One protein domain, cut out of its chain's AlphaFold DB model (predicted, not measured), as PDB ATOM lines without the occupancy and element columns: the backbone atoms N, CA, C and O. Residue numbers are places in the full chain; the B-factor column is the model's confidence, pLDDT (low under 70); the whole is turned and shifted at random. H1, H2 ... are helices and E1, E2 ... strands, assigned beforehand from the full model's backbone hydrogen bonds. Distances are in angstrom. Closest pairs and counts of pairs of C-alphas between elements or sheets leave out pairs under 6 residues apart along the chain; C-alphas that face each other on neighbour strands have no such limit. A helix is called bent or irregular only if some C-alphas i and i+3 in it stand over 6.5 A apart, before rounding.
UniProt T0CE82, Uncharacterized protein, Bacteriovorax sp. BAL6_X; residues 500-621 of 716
ATOM      1  N   LYS A 500      79.702 -86.825 -38.881       86.06
ATOM      2  CA  LYS A 500      79.858 -86.693 -40.340       86.06
ATOM      3  C   LYS A 500      79.288 -87.908 -41.059       86.06
ATOM      4  O   LYS A 500      79.489 -89.035 -40.609       86.06
ATOM      5  N   MET A 501      78.590 -87.688 -42.175       85.75
ATOM      6  CA  MET A 501      78.130 -88.787 -43.023       85.75
ATOM      7  C   MET A 501      79.347 -89.464 -43.661       85.75
ATOM      8  O   MET A 501      80.067 -88.850 -44.452       85.75
ATOM      9  N   THR A 502      79.612 -90.708 -43.282       85.69
ATOM     10  CA  THR A 502      80.775 -91.478 -43.727       85.69
ATOM     11  C   THR A 502      80.468 -92.280 -44.984       85.69
ATOM     12  O   THR A 502      81.286 -92.264 -45.907       85.69
ATOM     13  N   ASP A 503      79.276 -92.871 -45.087       85.06
ATOM     14  CA  ASP A 503      78.819 -93.618 -46.266       85.06
ATOM     15  C   ASP A 503      77.311 -93.437 -46.530       85.06
ATOM     16  O   ASP A 503      76.571 -92.959 -45.669       85.06
ATOM     17  N   SER A 504      76.849 -93.798 -47.730       86.38
ATOM     18  CA  SER A 504      75.423 -93.936 -48.049       86.38
ATOM     19  C   SER A 504      75.202 -94.935 -49.183       86.38
ATOM     20  O   SER A 504      75.885 -94.889 -50.208       86.38
ATOM     21  N   MET A 505      74.213 -95.817 -49.027       87.94
ATOM     22  CA  MET A 505      73.874 -96.846 -50.012       87.94
ATOM     23  C   MET A 505      72.403 -96.747 -50.439       87.94
ATOM     24  O   MET A 505      71.520 -96.888 -49.590       87.94
ATOM     25  N   PRO A 506      72.097 -96.528 -51.734       88.88
ATOM     26  CA  PRO A 506      70.719 -96.488 -52.213       88.88
ATOM     27  C   PRO A 506      70.056 -97.855 -52.055       88.88
ATOM     28  O   PRO A 506      70.694 -98.886 -52.268       88.88
ATOM     29  N   PHE A 507      68.756 -97.865 -51.747       89.81
ATOM     30  CA  PHE A 507      67.974 -99.086 -51.517       89.81
ATOM     31  C   PHE A 507      68.127-100.114 -52.649       89.81
ATOM     32  O   PHE A 507      68.057-101.316 -52.392       89.81
ATOM     33  N   LYS A 508      68.355 -99.643 -53.886       88.38
ATOM     34  CA  LYS A 508      68.556-100.451 -55.098       88.38
ATOM     35  C   LYS A 508      69.782-101.376 -55.044       88.38
ATOM     36  O   LYS A 508      69.759-102.419 -55.680       88.38
ATOM     37  N   ARG A 509      70.822-101.079 -54.246       88.50
ATOM     38  CA  ARG A 509      71.936-102.034 -54.039       88.50
ATOM     39  C   ARG A 509      71.456-103.342 -53.406       88.50
ATOM     40  O   ARG A 509      71.830-104.420 -53.855       88.50
ATOM     41  N   PHE A 510      70.538-103.236 -52.448       86.75
ATOM     42  CA  PHE A 510      69.972-104.377 -51.732       86.75
ATOM     43  C   PHE A 510      68.892-105.133 -52.527       86.75
ATOM     44  O   PHE A 510      68.328-106.095 -52.010       86.75
ATOM     45  N   GLU A 511      68.600-104.751 -53.779       87.56
ATOM     46  CA  GLU A 511      67.601-105.426 -54.623       87.56
ATOM     47  C   GLU A 511      67.931-106.916 -54.806       87.56
ATOM     48  O   GLU A 511      67.062-107.766 -54.618       87.56
ATOM     49  N   ASN A 512      69.198-107.266 -55.048       83.44
ATOM     50  CA  ASN A 512      69.645-108.665 -55.128       83.44
ATOM     51  C   ASN A 512      69.576-109.373 -53.762       83.44
ATOM     52  O   ASN A 512      69.153-110.528 -53.666       83.44
ATOM     53  N   SER A 513      69.946-108.668 -52.689       82.44
ATOM     54  CA  SER A 513      69.891-109.181 -51.316       82.44
ATOM     55  C   SER A 513      68.448-109.509 -50.892       82.44
ATOM     56  O   SER A 513      68.223-110.524 -50.236       82.44
ATOM     57  N   PHE A 514      67.452-108.723 -51.317       84.12
ATOM     58  CA  PHE A 514      66.056-108.841 -50.865       84.12
ATOM     59  C   PHE A 514      65.091-109.520 -51.847       84.12
ATOM     60  O   PHE A 514      64.130-110.150 -51.406       84.12
ATOM     61  N   SER A 515      65.344-109.484 -53.157       73.50
ATOM     62  CA  SER A 515      64.533-110.213 -54.153       73.50
ATOM     63  C   SER A 515      64.563-111.734 -53.954       73.50
ATOM     64  O   SER A 515      63.602-112.417 -54.301       73.50
ATOM     65  N   SER A 516      65.612-112.259 -53.312       78.44
ATOM     66  CA  SER A 516      65.725-113.668 -52.911       78.44
ATOM     67  C   SER A 516      64.868-114.068 -51.689       78.44
ATOM     68  O   SER A 516      64.973-115.196 -51.208       78.44
ATOM     69  N   ILE A 517      64.007-113.179 -51.173       77.19
ATOM     70  CA  ILE A 517      63.051-113.487 -50.096       77.19
ATOM     71  C   ILE A 517      61.781-114.130 -50.683       77.19
ATOM     72  O   ILE A 517      61.120-113.519 -51.531       77.19
ATOM     73  N   PRO A 518      61.356-115.318 -50.204       72.44
ATOM     74  CA  PRO A 518      60.082-115.907 -50.601       72.44
ATOM     75  C   PRO A 518      58.918-114.935 -50.377       72.44
ATOM     76  O   PRO A 518      58.749-114.385 -49.288       72.44
ATOM     77  N   PHE A 519      58.102-114.735 -51.413       72.56
ATOM     78  CA  PHE A 519      56.935-113.843 -51.394       72.56
ATOM     79  C   PHE A 519      57.253-112.353 -51.137       72.56
ATOM     80  O   PHE A 519      56.369-111.607 -50.711       72.56
ATOM     81  N   PHE A 520      58.472-111.888 -51.450       80.94
ATOM     82  CA  PHE A 520      58.923-110.497 -51.269       80.94
ATOM     83  C   PHE A 520      57.883-109.430 -51.678       80.94
ATOM     84  O   PHE A 520      57.530-108.576 -50.865       80.94
ATOM     85  N   LYS A 521      57.313-109.541 -52.891       81.38
ATOM     86  CA  LYS A 521      56.262-108.654 -53.443       81.38
ATOM     87  C   LYS A 521      55.046-108.477 -52.519       81.38
ATOM     88  O   LYS A 521      54.437-107.413 -52.516       81.38
ATOM     89  N   TYR A 522      54.675-109.507 -51.765       75.25
ATOM     90  CA  TYR A 522      53.474-109.530 -50.919       75.25
ATOM     91  C   TYR A 522      53.760-109.052 -49.505       75.25
ATOM     92  O   TYR A 522      52.897-108.470 -48.854       75.25
ATOM     93  N   ARG A 523      54.984-109.304 -49.035       74.81
ATOM     94  CA  ARG A 523      55.422-108.947 -47.688       74.81
ATOM     95  C   ARG A 523      55.920-107.508 -47.581       74.81
ATOM     96  O   ARG A 523      55.733-106.881 -46.542       74.81
ATOM     97  N   TYR A 524      56.520-107.004 -48.657       85.50
ATOM     98  CA  TYR A 524      57.113-105.672 -48.758       85.50
ATOM     99  C   TYR A 524      56.649-104.965 -50.049       85.50
ATOM    100  O   TYR A 524      57.478-104.610 -50.895       85.50
ATOM    101  N   PRO A 525      55.327-104.801 -50.271       82.50
ATOM    102  CA  PRO A 525      54.779-104.334 -51.545       82.50
ATOM    103  C   PRO A 525      55.270-102.939 -51.941       82.50
ATOM    104  O   PRO A 525      55.485-102.685 -53.127       82.50
ATOM    105  N   TYR A 526      55.516-102.043 -50.980       86.12
ATOM    106  CA  TYR A 526      55.957-100.677 -51.274       86.12
ATOM    107  C   TYR A 526      57.452-100.596 -51.607       86.12
ATOM    108  O   TYR A 526      57.872 -99.685 -52.323       86.12
ATOM    109  N   LEU A 527      58.249-101.558 -51.133       88.00
ATOM    110  CA  LEU A 527      59.640-101.733 -51.557       88.00
ATOM    111  C   LEU A 527      59.731-102.485 -52.897       88.00
ATOM    112  O   LEU A 527      60.537-102.132 -53.752       88.00
ATOM    113  N   SER A 528      58.843-103.454 -53.134       86.75
ATOM    114  CA  SER A 528      58.750-104.157 -54.418       86.75
ATOM    115  C   SER A 528      58.194-103.301 -55.564       86.75
ATOM    116  O   SER A 528      58.462-103.639 -56.719       86.75
ATOM    117  N   SER A 529      57.434-102.236 -55.284       85.19
ATOM    118  CA  SER A 529      57.093-101.210 -56.287       85.19
ATOM    119  C   SER A 529      58.302-100.321 -56.571       85.19
ATOM    120  O   SER A 529      58.679-100.160 -57.728       85.19
ATOM    121  N   PHE A 530      58.987 -99.854 -55.518       88.06
ATOM    122  CA  PHE A 530      60.167 -98.992 -55.627       88.06
ATOM    123  C   PHE A 530      61.276 -99.571 -56.519       88.06
ATOM    124  O   PHE A 530      61.843 -98.837 -57.321       88.06
ATOM    125  N   TYR A 531      61.555-100.878 -56.462       88.00
ATOM    126  CA  TYR A 531      62.544-101.496 -57.362       88.00
ATOM    127  C   TYR A 531      62.139-101.503 -58.851       88.00
ATOM    128  O   TYR A 531      62.976-101.731 -59.716       88.00
ATOM    129  N   LYS A 532      60.876-101.196 -59.176       84.00
ATOM    130  CA  LYS A 532      60.366-101.078 -60.554       84.00
ATOM    131  C   LYS A 532      60.151 -99.638 -61.015       84.00
ATOM    132  O   LYS A 532      60.240 -99.373 -62.209       84.00
ATOM    133  N   ASP A 533      59.791 -98.739 -60.099       82.44
ATOM    134  CA  ASP A 533      59.360 -97.369 -60.413       82.44
ATOM    135  C   ASP A 533      60.269 -96.261 -59.844       82.44
ATOM    136  O   ASP A 533      60.066 -95.093 -60.179       82.44
ATOM    137  N   GLU A 534      61.243 -96.626 -59.003       82.00
ATOM    138  CA  GLU A 534      62.187 -95.772 -58.260       82.00
ATOM    139  C   GLU A 534      61.534 -94.681 -57.376       82.00
ATOM    140  O   GLU A 534      62.208 -93.797 -56.837       82.00
ATOM    141  N   LYS A 535      60.216 -94.750 -57.139       79.75
ATOM    142  CA  LYS A 535      59.442 -93.742 -56.395       79.75
ATOM    143  C   LYS A 535      59.355 -94.090 -54.920       79.75
ATOM    144  O   LYS A 535      58.375 -94.665 -54.445       79.75
ATOM    145  N   SER A 536      60.371 -93.695 -54.157       75.69
ATOM    146  CA  SER A 536      60.338 -93.947 -52.717       75.69
ATOM    147  C   SER A 536      59.306 -93.082 -51.985       75.69
ATOM    148  O   SER A 536      59.272 -91.853 -52.106       75.69
ATOM    149  N   SER A 537      58.505 -93.748 -51.156       76.94
ATOM    150  CA  SER A 537      57.514 -93.175 -50.246       76.94
ATOM    151  C   SER A 537      57.868 -93.450 -48.775       76.94
ATOM    152  O   SER A 537      58.743 -94.260 -48.462       76.94
ATOM    153  N   PHE A 538      57.125 -92.851 -47.834       76.56
ATOM    154  CA  PHE A 538      57.200 -93.249 -46.419       76.56
ATOM    155  C   PHE A 538      56.936 -94.756 -46.227       76.56
ATOM    156  O   PHE A 538      57.543 -95.372 -45.355       76.56
ATOM    157  N   LEU A 539      56.067 -95.351 -47.052       78.62
ATOM    158  CA  LEU A 539      55.708 -96.767 -46.982       78.62
ATOM    159  C   LEU A 539      56.822 -97.666 -47.546       78.62
ATOM    160  O   LEU A 539      57.127 -98.698 -46.962       78.62
ATOM    161  N   THR A 540      57.509 -97.227 -48.606       84.50
ATOM    162  CA  THR A 540      58.736 -97.856 -49.133       84.50
ATOM    163  C   THR A 540      59.820 -97.917 -48.060       84.50
ATOM    164  O   THR A 540      60.390 -98.973 -47.794       84.50
ATOM    165  N   ARG A 541      60.066 -96.779 -47.401       82.31
ATOM    166  CA  ARG A 541      61.012 -96.634 -46.291       82.31
ATOM    167  C   ARG A 541      60.616 -97.468 -45.070       82.31
ATOM    168  O   ARG A 541      61.479 -98.000 -44.377       82.31
ATOM    169  N   GLU A 542      59.320 -97.584 -44.795       80.94
ATOM    170  CA  GLU A 542      58.775 -98.447 -43.748       80.94
ATOM    171  C   GLU A 542      58.990 -99.934 -44.059       80.94
ATOM    172  O   GLU A 542      59.420-100.665 -43.172       80.94
ATOM    173  N   ASP A 543      58.723-100.384 -45.284       85.06
ATOM    174  CA  ASP A 543      58.943-101.774 -45.688       85.06
ATOM    175  C   ASP A 543      60.435-102.127 -45.692       85.06
ATOM    176  O   ASP A 543      60.813-103.173 -45.162       85.06
ATOM    177  N   PHE A 544      61.289-101.215 -46.167       87.44
ATOM    178  CA  PHE A 544      62.740-101.335 -46.024       87.44
ATOM    179  C   PHE A 544      63.147-101.417 -44.547       87.44
ATOM    180  O   PHE A 544      63.890-102.316 -44.175       87.44
ATOM    181  N   GLY A 545      62.630-100.543 -43.677       81.75
ATOM    182  CA  GLY A 545      62.937-100.560 -42.242       81.75
ATOM    183  C   GLY A 545      62.455-101.814 -41.513       81.75
ATOM    184  O   GLY A 545      63.182-102.339 -40.673       81.75
ATOM    185  N   LYS A 546      61.277-102.349 -41.862       78.94
ATOM    186  CA  LYS A 546      60.829-103.665 -41.382       78.94
ATOM    187  C   LYS A 546      61.849-104.732 -41.768       78.94
ATOM    188  O   LYS A 546      62.280-105.481 -40.906       78.94
ATOM    189  N   LEU A 547      62.227-104.805 -43.041       80.69
ATOM    190  CA  LEU A 547      63.103-105.855 -43.553       80.69
ATOM    191  C   LEU A 547      64.535-105.758 -43.001       80.69
ATOM    192  O   LEU A 547      65.071-106.727 -42.467       80.69
ATOM    193  N   PHE A 548      65.129-104.572 -43.099       80.38
ATOM    194  CA  PHE A 548      66.506-104.288 -42.711       80.38
ATOM    195  C   PHE A 548      66.717-104.479 -41.202       80.38
ATOM    196  O   PHE A 548      67.681-105.133 -40.819       80.38
ATOM    197  N   TRP A 549      65.797-104.009 -40.342       74.25
ATOM    198  CA  TRP A 549      65.932-104.179 -38.888       74.25
ATOM    199  C   TRP A 549      65.387-105.508 -38.345       74.25
ATOM    200  O   TRP A 549      65.994-106.060 -37.434       74.25
ATOM    201  N   ALA A 550      64.264-106.054 -38.840       66.69
ATOM    202  CA  ALA A 550      63.662-107.258 -38.232       66.69
ATOM    203  C   ALA A 550      64.475-108.543 -38.464       66.69
ATOM    204  O   ALA A 550      64.244-109.549 -37.791       66.69
ATOM    205  N   GLY A 551      65.414-108.514 -39.412       61.81
ATOM    206  CA  GLY A 551      66.401-109.567 -39.600       61.81
ATOM    207  C   GLY A 551      67.731-109.337 -38.867       61.81
ATOM    208  O   GLY A 551      68.607-110.190 -38.986       61.81
ATOM    209  N   GLU A 552      67.945-108.219 -38.164       52.00
ATOM    210  CA  GLU A 552      69.267-107.842 -37.637       52.00
ATOM    211  C   GLU A 552      69.269-107.468 -36.143       52.00
ATOM    212  O   GLU A 552      68.315-106.951 -35.568       52.00
ATOM    213  N   ILE A 553      70.387-107.807 -35.495       48.31
ATOM    214  CA  ILE A 553      70.674-107.689 -34.056       48.31
ATOM    215  C   ILE A 553      69.556-108.122 -33.086       48.31
ATOM    216  O   ILE A 553      69.268-107.461 -32.083       48.31
ATOM    217  N   ILE A 554      69.090-109.365 -33.223       46.06
ATOM    218  CA  ILE A 554      68.652-110.145 -32.047       46.06
ATOM    219  C   ILE A 554      69.791-111.048 -31.550       46.06
ATOM    220  O   ILE A 554      69.739-112.271 -31.476       46.06
ATOM    221  N   LYS A 555      70.851-110.353 -31.125       44.09
ATOM    222  CA  LYS A 555      71.604-110.689 -29.904       44.09
ATOM    223  C   LYS A 555      71.462-109.590 -28.824       44.09
ATOM    224  O   LYS A 555      72.070-109.671 -27.760       44.09
ATOM    225  N   GLY A 556      70.621-108.574 -29.068       42.41
ATOM    226  CA  GLY A 556      70.460-107.354 -28.264       42.41
ATOM    227  C   GLY A 556      69.552-107.439 -27.025       42.41
ATOM    228  O   GLY A 556      68.732-106.553 -26.827       42.41
ATOM    229  N   ARG A 557      69.707-108.467 -26.176       39.31
ATOM    230  CA  ARG A 557      69.165-108.592 -24.791       39.31
ATOM    231  C   ARG A 557      67.647-108.459 -24.515       39.31
ATOM    232  O   ARG A 557      67.244-108.829 -23.416       39.31
ATOM    233  N   SER A 558      66.803-107.982 -25.428       43.41
ATOM    234  CA  SER A 558      65.353-107.832 -25.201       43.41
ATOM    235  C   SER A 558      64.549-109.017 -25.742       43.41
ATOM    236  O   SER A 558      64.655-109.376 -26.913       43.41
ATOM    237  N   THR A 559      63.696-109.607 -24.900       46.00
ATOM    238  CA  THR A 559      62.772-110.685 -25.296       46.00
ATOM    239  C   THR A 559      61.469-110.191 -25.921       46.00
ATOM    240  O   THR A 559      60.724-111.002 -26.463       46.00
ATOM    241  N   LYS A 560      61.180-108.882 -25.880       47.06
ATOM    242  CA  LYS A 560      59.978-108.313 -26.516       47.06
ATOM    243  C   LYS A 560      60.142-108.222 -28.034       47.06
ATOM    244  O   LYS A 560      59.228-108.565 -28.774       47.06
ATOM    245  N   ASP A 561      61.332-107.849 -28.492       43.22
ATOM    246  CA  ASP A 561      61.632-107.644 -29.913       43.22
ATOM    247  C   ASP A 561      61.728-108.967 -30.701       43.22
ATOM    248  O   ASP A 561      61.486-108.984 -31.907       43.22
ATOM    249  N   LEU A 562      61.945-110.099 -30.013       47.84
ATOM    250  CA  LEU A 562      61.839-111.456 -30.578       47.84
ATOM    251  C   LEU A 562      60.481-111.740 -31.247       47.84
ATOM    252  O   LEU A 562      60.414-112.567 -32.153       47.84
ATOM    253  N   VAL A 563      59.404-111.063 -30.833       50.09
ATOM    254  CA  VAL A 563      58.054-111.247 -31.400       50.09
ATOM    255  C   VAL A 563      57.928-110.630 -32.802       50.09
ATOM    256  O   VAL A 563      57.048-111.012 -33.570       50.09
ATOM    257  N   HIS A 564      58.820-109.707 -33.171       51.00
ATOM    258  CA  HIS A 564      58.814-109.026 -34.468       51.00
ATOM    259  C   HIS A 564      59.801-109.622 -35.485       51.00
ATOM    260  O   HIS A 564      59.964-109.070 -36.570       51.00
ATOM    261  N   VAL A 565      60.435-110.754 -35.157       54.59
ATOM    262  CA  VAL A 565      61.413-111.434 -36.015       54.59
ATOM    263  C   VAL A 565      60.763-112.014 -37.264       54.59
ATOM    264  O   VAL A 565      59.909-112.900 -37.186       54.59
ATOM    265  N   ASP A 566      61.259-111.606 -38.431       62.94
ATOM    266  CA  ASP A 566      61.047-112.369 -39.653       62.94
ATOM    267  C   ASP A 566      62.167-113.396 -39.856       62.94
ATOM    268  O   ASP A 566      63.231-113.077 -40.384       62.94
ATOM    269  N   LEU A 567      61.887-114.656 -39.513       60.91
ATOM    270  CA  LEU A 567      62.797-115.786 -39.725       60.91
ATOM    271  C   LEU A 567      63.249-115.952 -41.191       60.91
ATOM    272  O   LEU A 567      64.328-116.491 -41.421       60.91
ATOM    273  N   LEU A 568      62.467-115.483 -42.174       67.00
ATOM    274  CA  LEU A 568      62.831-115.534 -43.597       67.00
ATOM    275  C   LEU A 568      63.755-114.376 -44.026       67.00
ATOM    276  O   LEU A 568      64.427-114.484 -45.050       67.00
ATOM    277  N   ALA A 569      63.825-113.293 -43.244       67.69
ATOM    278  CA  ALA A 569      64.656-112.122 -43.525       67.69
ATOM    279  C   ALA A 569      66.069-112.198 -42.924       67.69
ATOM    280  O   ALA A 569      66.983-111.603 -43.494       67.69
ATOM    281  N   ILE A 570      66.270-112.927 -41.813       66.31
ATOM    282  CA  ILE A 570      67.544-112.973 -41.052       66.31
ATOM    283  C   ILE A 570      68.764-113.286 -41.942       66.31
ATOM    284  O   ILE A 570      69.857-112.759 -41.735       66.31
ATOM    285  N   GLY A 571      68.597-114.146 -42.950       66.69
ATOM    286  CA  GLY A 571      69.679-114.508 -43.874       66.69
ATOM    287  C   GLY A 571      70.068-113.409 -44.873       66.69
ATOM    288  O   GLY A 571      71.131-113.500 -45.484       66.69
ATOM    289  N   GLN A 572      69.223-112.390 -45.048       72.81
ATOM    290  CA  GLN A 572      69.330-111.362 -46.090       72.81
ATOM    291  C   GLN A 572      69.694-109.994 -45.511       72.81
ATOM    292  O   GLN A 572      70.526-109.286 -46.072       72.81
ATOM    293  N   SER A 573      69.145-109.659 -44.341       66.31
ATOM    294  CA  SER A 573      69.614-108.552 -43.502       66.31
ATOM    295  C   SER A 573      71.119-108.679 -43.233       66.31
ATOM    296  O   SER A 573      71.873-107.772 -43.565       66.31
ATOM    297  N   LYS A 574      71.595-109.852 -42.790       68.62
ATOM    298  CA  LYS A 574      73.026-110.105 -42.553       68.62
ATOM    299  C   LYS A 574      73.903-109.814 -43.786       68.62
ATOM    300  O   LYS A 574      75.038-109.364 -43.636       68.62
ATOM    301  N   LYS A 575      73.393-110.037 -45.007       73.00
ATOM    302  CA  LYS A 575      74.094-109.653 -46.249       73.00
ATOM    303  C   LYS A 575      74.132-108.134 -46.399       73.00
ATOM    304  O   LYS A 575      75.223-107.580 -46.510       73.00
ATOM    305  N   ALA A 576      72.983-107.469 -46.284       71.81
ATOM    306  CA  ALA A 576      72.869-106.013 -46.370       71.81
ATOM    307  C   ALA A 576      73.762-105.261 -45.358       71.81
ATOM    308  O   ALA A 576      74.274-104.189 -45.664       71.81
ATOM    309  N   PHE A 577      74.021-105.830 -44.177       71.25
ATOM    310  CA  PHE A 577      74.963-105.268 -43.196       71.25
ATOM    311  C   PHE A 577      76.427-105.654 -43.445       71.25
ATOM    312  O   PHE A 577      77.329-104.895 -43.086       71.25
ATOM    313  N   SER A 578      76.688-106.785 -44.111       71.75
ATOM    314  CA  SER A 578      78.033-107.111 -44.599       71.75
ATOM    315  C   SER A 578      78.490-106.168 -45.722       71.75
ATOM    316  O   SER A 578      79.672-105.834 -45.773       71.75
ATOM    317  N   GLU A 579      77.560-105.644 -46.535       71.12
ATOM    318  CA  GLU A 579      77.833-104.569 -47.507       71.12
ATOM    319  C   GLU A 579      78.389-103.314 -46.796       71.12
ATOM    320  O   GLU A 579      79.375-102.734 -47.251       71.12
ATOM    321  N   PHE A 580      77.843-102.967 -45.622       69.81
ATOM    322  CA  PHE A 580      78.318-101.883 -44.745       69.81
ATOM    323  C   PHE A 580      79.532-102.227 -43.850       69.81
ATOM    324  O   PHE A 580      80.046-101.343 -43.166       69.81
ATOM    325  N   LYS A 581      80.009-103.483 -43.827       71.06
ATOM    326  CA  LYS A 581      81.167-103.943 -43.019       71.06
ATOM    327  C   LYS A 581      81.048-103.661 -41.505       71.06
ATOM    328  O   LYS A 581      81.999-103.207 -40.870       71.06
ATOM    329  N   MET A 582      79.874-103.902 -40.916       66.19
ATOM    330  CA  MET A 582      79.561-103.461 -39.545       66.19
ATOM    331  C   MET A 582      79.907-104.453 -38.424       66.19
ATOM    332  O   MET A 582      79.044-105.179 -37.929       66.19
ATOM    333  N   ASP A 583      81.143-104.387 -37.928       63.38
ATOM    334  CA  ASP A 583      81.549-105.031 -36.671       63.38
ATOM    335  C   ASP A 583      81.104-104.210 -35.442       63.38
ATOM    336  O   ASP A 583      81.741-103.222 -35.062       63.38
ATOM    337  N   TYR A 584      80.012-104.620 -34.786       62.25
ATOM    338  CA  TYR A 584      79.461-103.933 -33.608       62.25
ATOM    339  C   TYR A 584      79.737-104.655 -32.275       62.25
ATOM    340  O   TYR A 584      79.563-105.864 -32.135       62.25
ATOM    341  N   LYS A 585      80.103-103.880 -31.245       61.47
ATOM    342  CA  LYS A 585      80.165-104.302 -29.831       61.47
ATOM    343  C   LYS A 585      78.863-104.015 -29.078       61.47
ATOM    344  O   LYS A 585      78.525-104.730 -28.138       61.47
ATOM    345  N   GLN A 586      78.152-102.948 -29.446       61.78
ATOM    346  CA  GLN A 586      76.867-102.556 -28.856       61.78
ATOM    347  C   GLN A 586      75.906-102.085 -29.949       61.78
ATOM    348  O   GLN A 586      76.342-101.552 -30.967       61.78
ATOM    349  N   TYR A 587      74.606-102.247 -29.708       65.81
ATOM    350  CA  TYR A 587      73.528-101.807 -30.591       65.81
ATOM    351  C   TYR A 587      72.337-101.305 -29.775       65.81
ATOM    352  O   TYR A 587      72.061-101.827 -28.691       65.81
ATOM    353  N   ARG A 588      71.612-100.325 -30.319       61.91
ATOM    354  CA  ARG A 588      70.313 -99.870 -29.820       61.91
ATOM    355  C   ARG A 588      69.492 -99.261 -30.958       61.91
ATOM    356  O   ARG A 588      69.907 -98.266 -31.546       61.91
ATOM    357  N   ASN A 589      68.283 -99.767 -31.196       61.72
ATOM    358  CA  ASN A 589      67.291 -99.023 -31.977       61.72
ATOM    359  C   ASN A 589      66.897 -97.744 -31.225       61.72
ATOM    360  O   ASN A 589      66.496 -97.805 -30.062       61.72
ATOM    361  N   LEU A 590      67.030 -96.590 -31.885       60.47
ATOM    362  CA  LEU A 590      66.610 -95.293 -31.347       60.47
ATOM    363  C   LEU A 590      65.172 -94.980 -31.768       60.47
ATOM    364  O   LEU A 590      64.381 -94.482 -30.974       60.47
ATOM    365  N   ASN A 591      64.824 -95.303 -33.016       65.50
ATOM    366  CA  ASN A 591      63.458 -95.304 -33.528       65.50
ATOM    367  C   ASN A 591      63.340 -96.254 -34.737       65.50
ATOM    368  O   ASN A 591      64.308 -96.892 -35.138       65.50
ATOM    369  N   ARG A 592      62.153 -96.317 -35.348       66.00
ATOM    370  CA  ARG A 592      61.815 -97.204 -36.479       66.00
ATOM    371  C   ARG A 592      62.738 -97.096 -37.709       66.00
ATOM    372  O   ARG A 592      62.746 -97.998 -38.538       66.00
ATOM    373  N   PHE A 593      63.483 -96.003 -37.851       69.94
ATOM    374  CA  PHE A 593      64.314 -95.705 -39.023       69.94
ATOM    375  C   PHE A 593      65.768 -95.365 -38.664       69.94
ATOM    376  O   PHE A 593      66.543 -95.024 -39.556       69.94
ATOM    377  N   THR A 594      66.121 -95.420 -37.376       62.84
ATOM    378  CA  THR A 594      67.387 -94.894 -36.854       62.84
ATOM    379  C   THR A 594      67.924 -95.790 -35.758       62.84
ATOM    380  O   THR A 594      67.264 -95.997 -34.732       62.84
ATOM    381  N   SER A 595      69.153 -96.252 -35.944       64.94
ATOM    382  CA  SER A 595      69.744 -97.292 -35.114       64.94
ATOM    383  C   SER A 595      71.196 -96.964 -34.806       64.94
ATOM    384  O   SER A 595      71.974 -96.593 -35.684       64.94
ATOM    385  N   PHE A 596      71.543 -97.064 -33.530       65.25
ATOM    386  CA  PHE A 596      72.868 -96.781 -33.006       65.25
ATOM    387  C   PHE A 596      73.680 -98.068 -32.893       65.25
ATOM    388  O   PHE A 596      73.194 -99.070 -32.363       65.25
ATOM    389  N   TYR A 597      74.933 -97.998 -33.324       70.31
ATOM    390  CA  TYR A 597      75.932 -99.051 -33.252       70.31
ATOM    391  C   TYR A 597      77.210 -98.470 -32.654       70.31
ATOM    392  O   TYR A 597      77.645 -97.377 -33.014       70.31
ATOM    393  N   ARG A 598      77.855 -99.218 -31.761       62.91
ATOM    394  CA  ARG A 598      79.191 -98.882 -31.266       62.91
ATOM    395  C   ARG A 598      80.165 -99.951 -31.722       62.91
ATOM    396  O   ARG A 598      79.994-101.116 -31.356       62.91
ATOM    397  N   GLY A 599      81.150 -99.557 -32.520       64.38
ATOM    398  CA  GLY A 599      82.200-100.435 -33.019       64.38
ATOM    399  C   GLY A 599      83.297-100.684 -31.984       64.38
ATOM    400  O   GLY A 599      83.096-100.574 -30.770       64.38
ATOM    401  N   SER A 600      84.489-101.021 -32.469       59.94
ATOM    402  CA  SER A 600      85.695-101.129 -31.645       59.94
ATOM    403  C   SER A 600      86.252 -99.768 -31.219       59.94
ATOM    404  O   SER A 600      86.648 -99.653 -30.057       59.94
ATOM    405  N   SER A 601      86.231 -98.784 -32.125       58.34
ATOM    406  CA  SER A 601      86.662 -97.389 -31.941       58.34
ATOM    407  C   SER A 601      85.511 -96.374 -32.020       58.34
ATOM    408  O   SER A 601      85.459 -95.447 -31.214       58.34
ATOM    409  N   ASP A 602      84.576 -96.568 -32.954       70.25
ATOM    410  CA  ASP A 602      83.661 -95.512 -33.410       70.25
ATOM    411  C   ASP A 602      82.237 -95.635 -32.833       70.25
ATOM    412  O   ASP A 602      81.711 -96.732 -32.615       70.25
ATOM    413  N   GLU A 603      81.575 -94.488 -32.657       76.00
ATOM    414  CA  GLU A 603      80.116 -94.383 -32.516       76.00
ATOM    415  C   GLU A 603      79.503 -94.141 -33.902       76.00
ATOM    416  O   GLU A 603      79.865 -93.179 -34.584       76.00
ATOM    417  N   ILE A 604      78.593 -95.022 -34.326       77.00
ATOM    418  CA  ILE A 604      78.011 -95.042 -35.671       77.00
ATOM    419  C   ILE A 604      76.484 -95.038 -35.566       77.00
ATOM    420  O   ILE A 604      75.874 -95.870 -34.897       77.00
ATOM    421  N   TYR A 605      75.851 -94.119 -36.283       77.38
ATOM    422  CA  TYR A 605      74.406 -94.043 -36.447       77.38
ATOM    423  C   TYR A 605      74.061 -94.454 -37.873       77.38
ATOM    424  O   TYR A 605      74.509 -93.823 -38.833       77.38
ATOM    425  N   LEU A 606      73.242 -95.492 -38.014       77.62
ATOM    426  CA  LEU A 606      72.562 -95.772 -39.268       77.62
ATOM    427  C   LEU A 606      71.221 -95.051 -39.304       77.62
ATOM    428  O   LEU A 606      70.438 -95.100 -38.353       77.62
ATOM    429  N   TYR A 607      70.947 -94.432 -40.445       80.12
ATOM    430  CA  TYR A 607      69.697 -93.759 -40.739       80.12
ATOM    431  C   TYR A 607      69.162 -94.244 -42.083       80.12
ATOM    432  O   TYR A 607      69.727 -93.963 -43.139       80.12
ATOM    433  N   ILE A 608      68.040 -94.958 -42.057       79.12
ATOM    434  CA  ILE A 608      67.276 -95.249 -43.269       79.12
ATOM    435  C   ILE A 608      66.619 -93.932 -43.676       79.12
ATOM    436  O   ILE A 608      65.663 -93.507 -43.023       79.12
ATOM    437  N   ALA A 609      67.128 -93.281 -44.720       75.50
ATOM    438  CA  ALA A 609      66.565 -92.072 -45.314       75.50
ATOM    439  C   ALA A 609      65.375 -92.427 -46.228       75.50
ATOM    440  O   ALA A 609      64.716 -93.443 -46.022       75.50
ATOM    441  N   GLN A 610      65.030 -91.585 -47.206       75.69
ATOM    442  CA  GLN A 610      63.900 -91.871 -48.096       75.69
ATOM    443  C   GLN A 610      64.204 -93.042 -49.044       75.69
ATOM    444  O   GLN A 610      63.429 -93.986 -49.102       75.69
ATOM    445  N   ASP A 611      65.316 -92.993 -49.766       82.44
ATOM    446  CA  ASP A 611      65.687 -93.874 -50.886       82.44
ATOM    447  C   ASP A 611      67.024 -94.612 -50.675       82.44
ATOM    448  O   ASP A 611      67.489 -95.345 -51.550       82.44
ATOM    449  N   GLN A 612      67.663 -94.398 -49.525       86.50
ATOM    450  CA  GLN A 612      69.016 -94.849 -49.209       86.50
ATOM    451  C   GLN A 612      69.209 -95.034 -47.702       86.50
ATOM    452  O   GLN A 612      68.505 -94.428 -46.893       86.50
ATOM    453  N   VAL A 613      70.182 -95.855 -47.318       85.75
ATOM    454  CA  VAL A 613      70.649 -95.997 -45.938       85.75
ATOM    455  C   VAL A 613      71.936 -95.194 -45.786       85.75
ATOM    456  O   VAL A 613      72.923 -95.477 -46.459       85.75
ATOM    457  N   MET A 614      71.913 -94.189 -44.913       85.19
ATOM    458  CA  MET A 614      73.035 -93.300 -44.611       85.19
ATOM    459  C   MET A 614      73.747 -93.758 -43.338       85.19
ATOM    460  O   MET A 614      73.098 -94.102 -42.347       85.19
ATOM    461  N   GLN A 615      75.076 -93.690 -43.344       84.62
ATOM    462  CA  GLN A 615      75.919 -93.936 -42.181       84.62
ATOM    463  C   GLN A 615      76.536 -92.622 -41.697       84.62
ATOM    464  O   GLN A 615      77.193 -91.914 -42.459       84.62
ATOM    465  N   PHE A 616      76.356 -92.318 -40.415       84.06
ATOM    466  CA  PHE A 616      76.930 -91.158 -39.742       84.06
ATOM    467  C   PHE A 616      77.866 -91.620 -38.624       84.06
ATOM    468  O   PHE A 616      77.415 -92.254 -37.674       84.06
ATOM    469  N   SER A 617      79.153 -91.285 -38.705       86.75
ATOM    470  CA  SER A 617      80.121 -91.574 -37.637       86.75
ATOM    471  C   SER A 617      80.376 -90.329 -36.786       86.75
ATOM    472  O   SER A 617      80.488 -89.218 -37.318       86.75
ATOM    473  N   LYS A 618      80.542 -90.510 -35.473       87.06
ATOM    474  CA  LYS A 618      81.186 -89.514 -34.607       87.06
ATOM    475  C   LYS A 618      82.671 -89.428 -34.971       87.06
ATOM    476  O   LYS A 618      83.338 -90.452 -35.058       87.06
ATOM    477  N   ILE A 619      83.191 -88.215 -35.155       85.25
ATOM    478  CA  ILE A 619      84.589 -87.959 -35.557       85.25
ATOM    479  C   ILE A 619      85.332 -86.965 -34.637       85.25
ATOM    480  O   ILE A 619      86.409 -86.477 -35.000       85.25
ATOM    481  N   GLY A 620      84.745 -86.647 -33.478       82.31
ATOM    482  CA  GLY A 620      85.326 -85.830 -32.406       82.31
ATOM    483  C   GLY A 620      84.292 -85.395 -31.357       82.31
ATOM    484  O   GLY A 620      83.082 -85.523 -31.581       82.31
ATOM    485  N   GLY A 621      84.774 -84.866 -30.232       83.31
ATOM    486  CA  GLY A 621      83.972 -84.199 -29.206       83.31
ATOM    487  C   GLY A 621      83.614 -85.075 -28.000       83.31
ATOM    488  O   GLY A 621      83.385 -86.283 -28.109       83.31
TER     489      GLY A 621
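AT A GLANCE: This is residues 500 to 621 of the 716 residues of an uncharacterized protein of Bacteriovorax sp. BAL6_X (UniProt T0CE82). What is the main picture? A twisted sheet of five strands makes one end of the domain; H4 packs on it near the middle, and H1, H2 and H3 gather beyond, toward the other end. H6 packs across H4 and on H1, while H5 is apart from the strands. What is it made of? The printed part has 122 residues, of mixed class, in the order E1 H1 H2 H3 H4 H5 H6 E2 E3 E4 E5, with the antiparallel sheet running E1 E5 E4 E3 E2. It is compact, with a radius of gyration of the C-alphas of 14.1 A and spans of 43 by 32 by 22 A.

HOW THE PARTS SIT: How is the sheet built? Edge strand E1, residues 500 to 506, is antiparallel to E5, residues 612 to 620, with N 502 and O 615 within hydrogen-bond range at 2.8 A. E2, residues 586 to 591, E3, residues 594 to 598, E4, residues 603 to 608, and E5 form a meander of hairpins, each strand the antiparallel neighbour of the one before. Within range are N 588 and O 596, 2.9 A, N 597 and O 604, 2.8 A, and N 605 and O 616, 2.8 A. Which helices are on it? H1, residues 507 to 515, irregular with C-alphas 509 and 512 7.1 A apart, only grazes it with residues 507 to 510. H4, residues 538 to 550, forms two layers with it, a helix on one face of a sheet, at a height over the sheet of 9.5 A. How do the helices meet? H1 touches H6, residues 570 to 579, opposite ways at a shallow tilt of 34.7 degrees, only just short of steep; their closest C-alphas, Ser 513 and Gln 572, are 5.7 A apart. H4 touches H3, residues 525 to 533, with residues 539 to 544 alone, at a steep tilt of 64 degrees, closest C-alphas Tyr 526 and Thr 540, 4.5 A; it touches H6 with residues 547 to 550 alone, about perpendicular at 78 degrees, closest C-alphas Phe 548 and Ser 573, 5.3 A. H2, residues 520 to 523, touches H3 only at the corner, and only just, with 3 pairs of C-alphas within 8 A, and H5, residues 561 to 564, is close but not clearly touching H4, closest C-alphas Ala 550 and His 564, 6.4 A. What do the helix backbones show? Every O i to N i+4 pair is within range in H4, but 4 of 5 in H3, 4 of 6 in H6 and 2 of 5 in H1, which has 4 of 6 O i to N i+3 pairs; H2 and H5 are too short.

IN THESE COORDINATES: Where to begin and end? C-alpha 500 of E1 is at (79.858, -86.693, -40.340), and C-alpha 620 of E5 at (85.326, -85.830, -32.406). How long are the longer elements? E5 measures 25.1 A, E1 17.9 A, H4 17.5 A, E4 16.8 A, E2 15.9 A and H6 14.8 A.

THE WHOLE: How large is it? The two farthest C-alphas, Phe 519 and Gly 621, are 45.8 A apart. Are there cuts, long links or weak places? The printed part has no cut and no long link. Its mean pLDDT is 73.0, with 44 residues under 70, among them 550 to 571 and 582 to 596.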